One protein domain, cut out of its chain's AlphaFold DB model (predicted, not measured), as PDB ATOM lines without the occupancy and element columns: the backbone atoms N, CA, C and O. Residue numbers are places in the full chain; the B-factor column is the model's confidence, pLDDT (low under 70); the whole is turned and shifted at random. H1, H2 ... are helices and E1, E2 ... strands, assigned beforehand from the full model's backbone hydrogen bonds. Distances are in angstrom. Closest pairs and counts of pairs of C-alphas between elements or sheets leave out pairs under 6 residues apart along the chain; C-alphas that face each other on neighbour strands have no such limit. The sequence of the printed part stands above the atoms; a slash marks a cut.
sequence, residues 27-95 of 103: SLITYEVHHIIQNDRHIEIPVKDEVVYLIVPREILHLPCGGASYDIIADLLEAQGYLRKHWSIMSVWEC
ATOM      1  N   SER A  27      97.937 116.682 100.631       87.44
ATOM      2  CA  SER A  27      99.268 116.222 100.236       87.44
ATOM      3  C   SER A  27     100.112 116.010 101.485       87.44
ATOM      4  O   SER A  27     100.293 116.932 102.287       87.44
ATOM      5  N   LEU A  28     100.620 114.795 101.638       86.81
ATOM      6  CA  LEU A  28     101.500 114.367 102.708       86.81
ATOM      7  C   LEU A  28     102.905 114.183 102.145       86.81
ATOM      8  O   LEU A  28     103.107 113.418 101.206       86.81
ATOM      9  N   ILE A  29     103.879 114.845 102.761       84.31
ATOM     10  CA  ILE A  29     105.292 114.531 102.553       84.31
ATOM     11  C   ILE A  29     105.674 113.510 103.609       84.31
ATOM     12  O   ILE A  29     105.512 113.779 104.803       84.31
ATOM     13  N   THR A  30     106.193 112.360 103.189       76.88
ATOM     14  CA  THR A  30     106.709 111.361 104.127       76.88
ATOM     15  C   THR A  30     108.161 111.669 104.500       76.88
ATOM     16  O   THR A  30     108.954 112.135 103.685       76.88
ATOM     17  N   TYR A  31     108.516 111.431 105.763       70.31
ATOM     18  CA  TYR A  31     109.893 111.569 106.260       70.31
ATOM     19  C   TYR A  31     110.717 110.291 106.076       70.31
ATOM     20  O   TYR A  31     111.855 110.211 106.539       70.31
ATOM     21  N   GLU A  32     110.141 109.260 105.459       63.12
ATOM     22  CA  GLU A  32     110.842 108.011 105.219       63.12
ATOM     23  C   GLU A  32     111.831 108.209 104.066       63.12
ATOM     24  O   GLU A  32     111.493 108.732 103.006       63.12
ATOM     25  N   VAL A  33     113.089 107.840 104.297       64.56
ATOM     26  CA  VAL A  33     114.175 108.014 103.332       64.56
ATOM     27  C   VAL A  33     114.751 106.638 103.051       64.56
ATOM     28  O   VAL A  33     115.228 105.949 103.953       64.56
ATOM     29  N   HIS A  34     114.686 106.201 101.799       65.56
ATOM     30  CA  HIS A  34     115.350 104.982 101.376       65.56
ATOM     31  C   HIS A  34     116.831 105.276 101.166       65.56
ATOM     32  O   HIS A  34     117.202 106.113 100.340       65.56
ATOM     33  N   HIS A  35     117.679 104.553 101.892       66.50
ATOM     34  CA  HIS A  35     119.118 104.589 101.682       66.50
ATOM     35  C   HIS A  35     119.511 103.513 100.676       66.50
ATOM     36  O   HIS A  35     119.307 102.320 100.902       66.50
ATOM     37  N   ILE A  36     120.116 103.937  99.574       79.75
ATOM     38  CA  ILE A  36     120.756 103.048  98.606       79.75
ATOM     39  C   ILE A  36     122.231 103.402  98.499       79.75
ATOM     40  O   ILE A  36     122.612 104.572  98.480       79.75
ATOM     41  N   ILE A  37     123.067 102.369  98.416       76.12
ATOM     42  CA  ILE A  37     124.487 102.518  98.110       76.12
ATOM     43  C   ILE A  37     124.649 102.261  96.616       76.12
ATOM     44  O   ILE A  37     124.409 101.151  96.141       76.12
ATOM     45  N   GLN A  38     125.052 103.288  95.872       72.44
ATOM     46  CA  GLN A  38     125.333 103.180  94.444       72.44
ATOM     47  C   GLN A  38     126.713 103.770  94.161       72.44
ATOM     48  O   GLN A  38     126.955 104.946  94.428       72.44
ATOM     49  N   ASN A  39     127.622 102.961  93.610       81.06
ATOM     50  CA  ASN A  39     129.001 103.362  93.299       81.06
ATOM     51  C   ASN A  39     129.753 103.966  94.508       81.06
ATOM     52  O   ASN A  39     130.335 105.043  94.384       81.06
ATOM     53  N   ASP A  40     129.692 103.316  95.678       80.00
ATOM     54  CA  ASP A  40     130.271 103.802  96.951       80.00
ATOM     55  C   ASP A  40     129.736 105.162  97.442       80.00
ATOM     56  O   ASP A  40     130.320 105.805  98.313       80.00
ATOM     57  N   ARG A  41     128.591 105.613  96.920       63.56
ATOM     58  CA  ARG A  41     127.906 106.818  97.397       63.56
ATOM     59  C   ARG A  41     126.613 106.446  98.101       63.56
ATOM     60  O   ARG A  41     125.812 105.677  97.571       63.56
ATOM     61  N   HIS A  42     126.415 107.035  99.274       74.38
ATOM     62  CA  HIS A  42     125.135 107.015  99.965       74.38
ATOM     63  C   HIS A  42     124.178 107.964  99.245       74.38
ATOM     64  O   HIS A  42     124.445 109.161  99.146       74.38
ATOM     65  N   ILE A  43     123.088 107.414  98.718       74.31
ATOM     66  CA  ILE A  43     122.004 108.173  98.101       74.31
ATOM     67  C   ILE A  43     120.783 108.038  99.007       74.31
ATOM     68  O   ILE A  43     120.361 106.931  99.343       74.31
ATOM     69  N   GLU A  44     120.242 109.183  99.401       70.12
ATOM     70  CA  GLU A  44     118.995 109.318 100.147       70.12
ATOM     71  C   GLU A  44     117.866 109.598  99.154       70.12
ATOM     72  O   GLU A  44     117.891 110.610  98.454       70.12
ATOM     73  N   ILE A  45     116.898 108.684  99.050       63.53
ATOM     74  CA  ILE A  45     115.693 108.883  98.240       63.53
ATOM     75  C   ILE A  45     114.514 109.140  99.182       63.53
ATOM     76  O   ILE A  45     114.176 108.236  99.950       63.53
ATOM     77  N   PRO A  46     113.851 110.307  99.122       60.12
ATOM     78  CA  PRO A  46     112.612 110.520  99.858       60.12
ATOM     79  C   PRO A  46     111.529 109.564  99.344       60.12
ATOM     80  O   PRO A  46     111.329 109.414  98.134       60.12
ATOM     81  N   VAL A  47     110.849 108.883 100.264       64.56
ATOM     82  CA  VAL A  47     109.678 108.063  99.951       64.56
ATOM     83  C   VAL A  47     108.533 108.985  99.534       64.56
ATOM     84  O   VAL A  47     108.432 110.131  99.963       64.56
ATOM     85  N   LYS A  48     107.732 108.488  98.588       63.69
ATOM     86  CA  LYS A  48     106.780 109.257  97.781       63.69
ATOM     87  C   LYS A  48     105.881 110.175  98.611       63.69
ATOM     88  O   LYS A  48     105.379 109.777  99.659       63.69
ATOM     89  N   ASP A  49     105.607 111.345  98.042       72.12
ATOM     90  CA  ASP A  49     104.483 112.182  98.445       72.12
ATOM     91  C   ASP A  49     103.175 111.409  98.214       72.12
ATOM     92  O   ASP A  49     102.967 110.809  97.152       72.12
ATOM     93  N   GLU A  50     102.305 111.398  99.218       80.31
ATOM     94  CA  GLU A  50     101.010 110.720  99.182       80.31
ATOM     95  C   GLU A  50      99.883 111.752  99.176       80.31
ATOM     96  O   GLU A  50      99.971 112.791  99.826       80.31
ATOM     97  N   VAL A  51      98.803 111.474  98.443       85.19
ATOM     98  CA  VAL A  51      97.597 112.307  98.457       85.19
ATOM     99  C   VAL A  51      96.460 111.517  99.080       85.19
ATOM    100  O   VAL A  51      96.046 110.490  98.542       85.19
ATOM    101  N   VAL A  52      95.934 112.027 100.190       87.94
ATOM    102  CA  VAL A  52      94.802 111.436 100.907       87.94
ATOM    103  C   VAL A  52      93.572 112.311 100.718       87.94
ATOM    104  O   VAL A  52      93.648 113.538 100.783       87.94
ATOM    105  N   TYR A  53      92.423 111.674 100.500       88.75
ATOM    106  CA  TYR A  53      91.144 112.361 100.375       88.75
ATOM    107  C   TYR A  53      90.310 112.172 101.635       88.75
ATOM    108  O   TYR A  53      90.100 111.048 102.088       88.75
ATOM    109  N   LEU A  54      89.806 113.276 102.180       89.12
ATOM    110  CA  LEU A  54      88.971 113.287 103.378       89.12
ATOM    111  C   LEU A  54      87.678 114.051 103.115       89.12
ATOM    112  O   LEU A  54      87.649 114.983 102.315       89.12
ATOM    113  N   ILE A  55      86.617 113.690 103.831       88.69
ATOM    114  CA  ILE A  55      85.387 114.482 103.886       88.69
ATOM    115  C   ILE A  55      85.365 115.190 105.232       88.69
ATOM    116  O   ILE A  55      85.373 114.538 106.277       88.69
ATOM    117  N   VAL A  56      85.335 116.517 105.205       87.25
ATOM    118  CA  VAL A  56      85.389 117.352 106.406       87.25
ATOM    119  C   VAL A  56      84.312 118.436 106.381       87.25
ATOM    120  O   VAL A  56      83.851 118.827 105.305       87.25
ATOM    121  N   PRO A  57      83.896 118.959 107.545       87.19
ATOM    122  CA  PRO A  57      83.145 120.204 107.612       87.19
ATOM    123  C   PRO A  57      83.862 121.347 106.881       87.19
ATOM    124  O   PRO A  57      85.057 121.567 107.079       87.19
ATOM    125  N   ARG A  58      83.122 122.106 106.064       81.25
ATOM    126  CA  ARG A  58      83.647 123.219 105.250       81.25
ATOM    127  C   ARG A  58      84.368 124.275 106.083       81.25
ATOM    128  O   ARG A  58      85.344 124.866 105.633       81.25
ATOM    129  N   GLU A  59      83.918 124.472 107.317       80.81
ATOM    130  CA  GLU A  59      84.544 125.379 108.276       80.81
ATOM    131  C   GLU A  59      86.023 125.066 108.523       80.81
ATOM    132  O   GLU A  59      86.802 126.001 108.668       80.81
ATOM    133  N   ILE A  60      86.433 123.790 108.477       82.00
ATOM    134  CA  ILE A  60      87.819 123.365 108.732       82.00
ATOM    135  C   ILE A  60      88.781 123.952 107.691       82.00
ATOM    136  O   ILE A  60      89.888 124.350 108.047       82.00
ATOM    137  N   LEU A  61      88.351 124.083 106.430       76.88
ATOM    138  CA  LEU A  61      89.137 124.733 105.370       76.88
ATOM    139  C   LEU A  61      89.278 126.246 105.561       76.88
ATOM    140  O   LEU A  61      90.223 126.845 105.053       76.88
ATOM    141  N   HIS A  62      88.323 126.868 106.248       75.88
ATOM    142  CA  HIS A  62      88.244 128.317 106.412       75.88
ATOM    143  C   HIS A  62      88.643 128.792 107.813       75.88
ATOM    144  O   HIS A  62      88.553 129.990 108.099       75.88
ATOM    145  N   LEU A  63      89.092 127.882 108.685       73.94
ATOM    146  CA  LEU A  63      89.709 128.254 109.952       73.94
ATOM    147  C   LEU A  63      90.925 129.154 109.678       73.94
ATOM    148  O   LEU A  63      91.656 128.915 108.712       73.94
ATOM    149  N   PRO A  64      91.152 130.195 110.506       60.94
ATOM    150  CA  PRO A  64      92.275 131.106 110.329       60.94
ATOM    151  C   PRO A  64      93.580 130.313 110.206       60.94
ATOM    152  O   PRO A  64      93.894 129.470 111.048       60.94
ATOM    153  N   CYS A  65      94.295 130.554 109.109       50.69
ATOM    154  CA  CYS A  65      95.473 129.798 108.712       50.69
ATOM    155  C   CYS A  65      96.521 129.790 109.836       50.69
ATOM    156  O   CYS A  65      96.906 130.858 110.312       50.69
ATOM    157  N   GLY A  66      97.024 128.606 110.205       49.25
ATOM    158  CA  GLY A  66      98.190 128.472 111.090       49.25
ATOM    159  C   GLY A  66      98.023 127.484 112.243       49.25
ATOM    160  O   GLY A  66      98.070 127.883 113.401       49.25
ATOM    161  N   GLY A  67      97.861 126.195 111.933       60.12
ATOM    162  CA  GLY A  67      97.915 125.103 112.916       60.12
ATOM    163  C   GLY A  67      96.577 124.399 113.098       60.12
ATOM    164  O   GLY A  67      96.465 123.236 112.743       60.12
ATOM    165  N   ALA A  68      95.531 125.116 113.520       64.06
ATOM    166  CA  ALA A  68      94.277 124.487 113.955       64.06
ATOM    167  C   ALA A  68      93.588 123.613 112.886       64.06
ATOM    168  O   ALA A  68      93.115 122.526 113.202       64.06
ATOM    169  N   SER A  69      93.546 124.043 111.618       78.00
ATOM    170  CA  SER A  69      92.981 123.221 110.536       78.00
ATOM    171  C   SER A  69      93.835 121.990 110.234       78.00
ATOM    172  O   SER A  69      93.300 120.908 110.010       78.00
ATOM    173  N   TYR A  70      95.159 122.137 110.261       84.50
ATOM    174  CA  TYR A  70      96.097 121.053 109.971       84.50
ATOM    175  C   TYR A  70      96.155 120.049 111.118       84.50
ATOM    176  O   TYR A  70      96.283 118.862 110.857       84.50
ATOM    177  N   ASP A  71      96.006 120.504 112.361       85.81
ATOM    178  CA  ASP A  71      95.928 119.649 113.539       85.81
ATOM    179  C   ASP A  71      94.675 118.777 113.500       85.81
ATOM    180  O   ASP A  71      94.785 117.564 113.632       85.81
ATOM    181  N   ILE A  72      93.506 119.358 113.206       87.94
ATOM    182  CA  ILE A  72      92.265 118.582 113.082       87.94
ATOM    183  C   ILE A  72      92.369 117.569 111.934       87.94
ATOM    184  O   ILE A  72      91.986 116.411 112.092       87.94
ATOM    185  N   ILE A  73      92.903 117.979 110.779       88.75
ATOM    186  CA  ILE A  73      93.124 117.065 109.647       88.75
ATOM    187  C   ILE A  73      94.115 115.964 110.035       88.75
ATOM    188  O   ILE A  73      93.906 114.803 109.691       88.75
ATOM    189  N   ALA A  74      95.166 116.306 110.775       88.69
ATOM    190  CA  ALA A  74      96.158 115.345 111.215       88.69
ATOM    191  C   ALA A  74      95.583 114.315 112.194       88.69
ATOM    192  O   ALA A  74      95.871 113.129 112.054       88.69
ATOM    193  N   ASP A  75      94.734 114.745 113.125       90.38
ATOM    194  CA  ASP A  75      94.053 113.857 114.067       90.38
ATOM    195  C   ASP A  75      93.091 112.901 113.332       90.38
ATOM    196  O   ASP A  75      93.000 111.717 113.661       90.38
ATOM    197  N   LEU A  76      92.412 113.386 112.283       90.62
ATOM    198  CA  LEU A  76      91.572 112.550 111.417       90.62
ATOM    199  C   LEU A  76      92.390 111.505 110.648       90.62
ATOM    200  O   LEU A  76      91.963 110.355 110.537       90.62
ATOM    201  N   LEU A  77      93.558 111.887 110.127       89.06
ATOM    202  CA  LEU A  77      94.479 110.973 109.448       89.06
ATOM    203  C   LEU A  77      95.035 109.920 110.416       89.06
ATOM    204  O   LEU A  77      95.076 108.734 110.087       89.06
ATOM    205  N   GLU A  78      95.392 110.312 111.637       89.94
ATOM    206  CA  GLU A  78      95.878 109.387 112.662       89.94
ATOM    207  C   GLU A  78      94.806 108.366 113.070       89.94
ATOM    208  O   GLU A  78      95.104 107.174 113.183       89.94
ATOM    209  N   ALA A  79      93.540 108.785 113.165       88.38
ATOM    210  CA  ALA A  79      92.409 107.880 113.385       88.38
ATOM    211  C   ALA A  79      92.209 106.858 112.245       88.38
ATOM    212  O   ALA A  79      91.637 105.790 112.470       88.38
ATOM    213  N   GLN A  80      92.695 107.156 111.036       86.31
ATOM    214  CA  GLN A  80      92.702 106.242 109.885       86.31
ATOM    215  C   GLN A  80      93.974 105.379 109.800       86.31
ATOM    216  O   GLN A  80      94.086 104.545 108.903       86.31
ATOM    217  N   GLY A  81      94.914 105.540 110.736       83.75
ATOM    218  CA  GLY A  81      96.156 104.767 110.812       83.75
ATOM    219  C   GLY A  81      97.395 105.472 110.253       83.75
ATOM    220  O   GLY A  81      98.485 104.896 110.298       83.75
ATOM    221  N   TYR A  82      97.279 106.716 109.778       83.56
ATOM    222  CA  TYR A  82      98.430 107.504 109.334       83.56
ATOM    223  C   TYR A  82      99.164 108.079 110.550       83.56
ATOM    224  O   TYR A  82      98.838 109.150 111.053       83.56
ATOM    225  N   LEU A  83     100.201 107.389 111.025       83.88
ATOM    226  CA  LEU A  83     100.966 107.830 112.196       83.88
ATOM    227  C   LEU A  83     101.720 109.138 111.929       83.88
ATOM    228  O   LEU A  83     102.639 109.179 111.110       83.88
ATOM    229  N   ARG A  84     101.404 110.173 112.708       81.69
ATOM    230  CA  ARG A  84     101.886 111.556 112.545       81.69
ATOM    231  C   ARG A  84     103.411 111.724 112.529       81.69
ATOM    232  O   ARG A  84     103.927 112.703 112.012       81.69
ATOM    233  N   LYS A  85     104.154 110.755 113.072       81.19
ATOM    234  CA  LYS A  85     105.629 110.746 113.081       81.19
ATOM    235  C   LYS A  85     106.267 110.489 111.707       81.19
ATOM    236  O   LYS A  85     107.468 110.692 111.564       81.19
ATOM    237  N   HIS A  86     105.504 109.987 110.736       82.19
ATOM    238  CA  HIS A  86     106.028 109.555 109.438       82.19
ATOM    239  C   HIS A  86     105.754 110.534 108.302       82.19
ATOM    240  O   HIS A  86     106.281 110.339 107.210       82.19
ATOM    241  N   TRP A  87     104.975 111.586 108.540       86.56
ATOM    242  CA  TRP A  87     104.571 112.514 107.496       86.56
ATOM    243  C   TRP A  87     104.316 113.916 108.036       86.56
ATOM    244  O   TRP A  87     104.170 114.132 109.238       86.56
ATOM    245  N   SER A  88     104.237 114.874 107.124       84.94
ATOM    246  CA  SER A  88     103.747 116.221 107.384       84.94
ATOM    247  C   SER A  88     102.807 116.661 106.271       84.94
ATOM    248  O   SER A  88     102.986 116.283 105.112       84.94
ATOM    249  N   ILE A  89     101.797 117.459 106.621       87.00
ATOM    250  CA  ILE A  89     100.878 118.042 105.641       87.00
ATOM    251  C   ILE A  89     101.624 119.140 104.888       87.00
ATOM    252  O   ILE A  89     101.987 120.170 105.458       87.00
ATOM    253  N   MET A  90     101.823 118.923 103.593       84.62
ATOM    254  CA  MET A  90     102.382 119.917 102.685       84.62
ATOM    255  C   MET A  90     101.323 120.938 102.278       84.62
ATOM    256  O   MET A  90     101.558 122.146 102.319       84.62
ATOM    257  N   SER A  91     100.154 120.453 101.867       84.56
ATOM    258  CA  SER A  91      99.068 121.289 101.370       84.56
ATOM    259  C   SER A  91      97.715 120.614 101.551       84.56
ATOM    260  O   SER A  91      97.604 119.389 101.579       84.56
ATOM    261  N   VAL A  92      96.683 121.446 101.663       85.25
ATOM    262  CA  VAL A  92      95.278 121.038 101.715       85.25
ATOM    263  C   VAL A  92      94.520 121.863 100.686       85.25
ATOM    264  O   VAL A  92      94.704 123.079 100.618       85.25
ATOM    265  N   TRP A  93      93.671 121.222  99.889       83.88
ATOM    266  CA  TRP A  93      92.813 121.898  98.917       83.88
ATOM    267  C   TRP A  93      91.412 121.292  98.905       83.88
ATOM    268  O   TRP A  93      91.228 120.104  99.156       83.88
ATOM    269  N   GLU A  94      90.411 122.113  98.602       85.25
ATOM    270  CA  GLU A  94      89.055 121.630  98.343       85.25
ATOM    271  C   GLU A  94      89.013 120.924  96.984       85.25
ATOM    272  O   GLU A  94      89.529 121.437  95.990       85.25
ATOM    273  N   CYS A  95      88.383 119.753  96.923       80.38
ATOM    274  CA  CYS A  95      88.079 119.091  95.662       80.38
ATOM    275  C   CYS A  95      86.877 119.792  95.020       80.38
ATOM    276  O   CYS A  95      85.727 119.438  95.279       80.38
TER     277      CYS A  95
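Overview. This is residues 27 to 95 of the 103 residues of an uncharacterized protein of Pleurocapsa sp. CCALA 161 (UniProt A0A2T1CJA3). A small, twisted sheet of three strands curls round one helix, H2, and a two-stranded hairpin, E2 and E3, reaches away from it as a long arm whose tip, residues 37 to 42, sticks out. A short helix, H1, follows E4 at the other end of the length. The printed part has 69 residues, with two named helices and five named strands in the order E1 E2 E3 E4 H1 H2 E5, of mixed class. The larger sheet runs E4 E1 E5, antiparallel, as does the pair E2 and E3. The whole is loose, with a radius of gyration of the C-alphas of 15.4 A, and spans 52 by 21 by 21 A, the hairpin arm making much of the length.

Along the chain. Find C-alpha 27 at (99.268, 116.222, 100.236), where E1, residues 27 to 30, begins. Beside it look for E4, residues 50 to 57, 21.9 A long, and E5, residues 87 to 94, 20.2 A long and ending at C-alpha 94 (89.055, 121.630, 98.343). H2, residues 68 to 79, is 16.7 A long; H1 is residues 58 to 62. The arm is E2, residues 33 to 38, 15.1 A, and E3, residues 41 to 46, 15.9 A, which begins at C-alpha 41 (127.906, 106.818, 97.397).

Arrangement. Begin at inner strand E1. It is antiparallel to edge strand E5 at 172 degrees, with N 29 and O 88 2.9 A apart, within hydrogen-bond range. It is antiparallel to edge strand E4 at 134 degrees, with N 28 and O 50 within range at 2.8 A. E5 bends by 56 degrees at residue 90. H2 is on one face of this sheet, giving two layers, helix over sheet; the closest C-alphas of H2 and E5, Tyr 70 and Ile 89, are 7.1 A apart, and E4 and H2 are near each other, with 10 pairs of C-alphas within 10 A. E4, H1 H2 and E5 form a split strand-helix-strand unit, two strands running the same way with E1 between them, and its crossover is right-handed. H1 only just touches residues 69 to 72 of H2, with 3 pairs of C-alphas within 8 A, the closest being Ile 60 and Ser 69 at 5.5 A. H1 is not on the sheet, but only just, with 4 pairs of C-alphas within 10 A. Moving outward, E1 runs on into E2 across a break of 2 residues, at 54 degrees. E2 and E3 form a hairpin, antiparallel at 152 degrees, with N 36 and O 43 within range at 3.0 A. E2 and E5 are apart. In H2 every O i to N i+4 pair is within hydrogen-bond range; in H1 it is 0 of 1, beside 2 of 2 O i to N i+3 pairs.

Size, cuts and confidence. The two C-alphas farthest apart, Asn 39 and Glu 59, are 51.8 A apart. The printed part has no cut, and no link is long. Residues 62 to 67 stand free, as do residues 37 to 42. Mean pLDDT of the printed part is 78.5; look for values under 70 at residues 32 to 35, 41, 45 to 48 and 64 to 68.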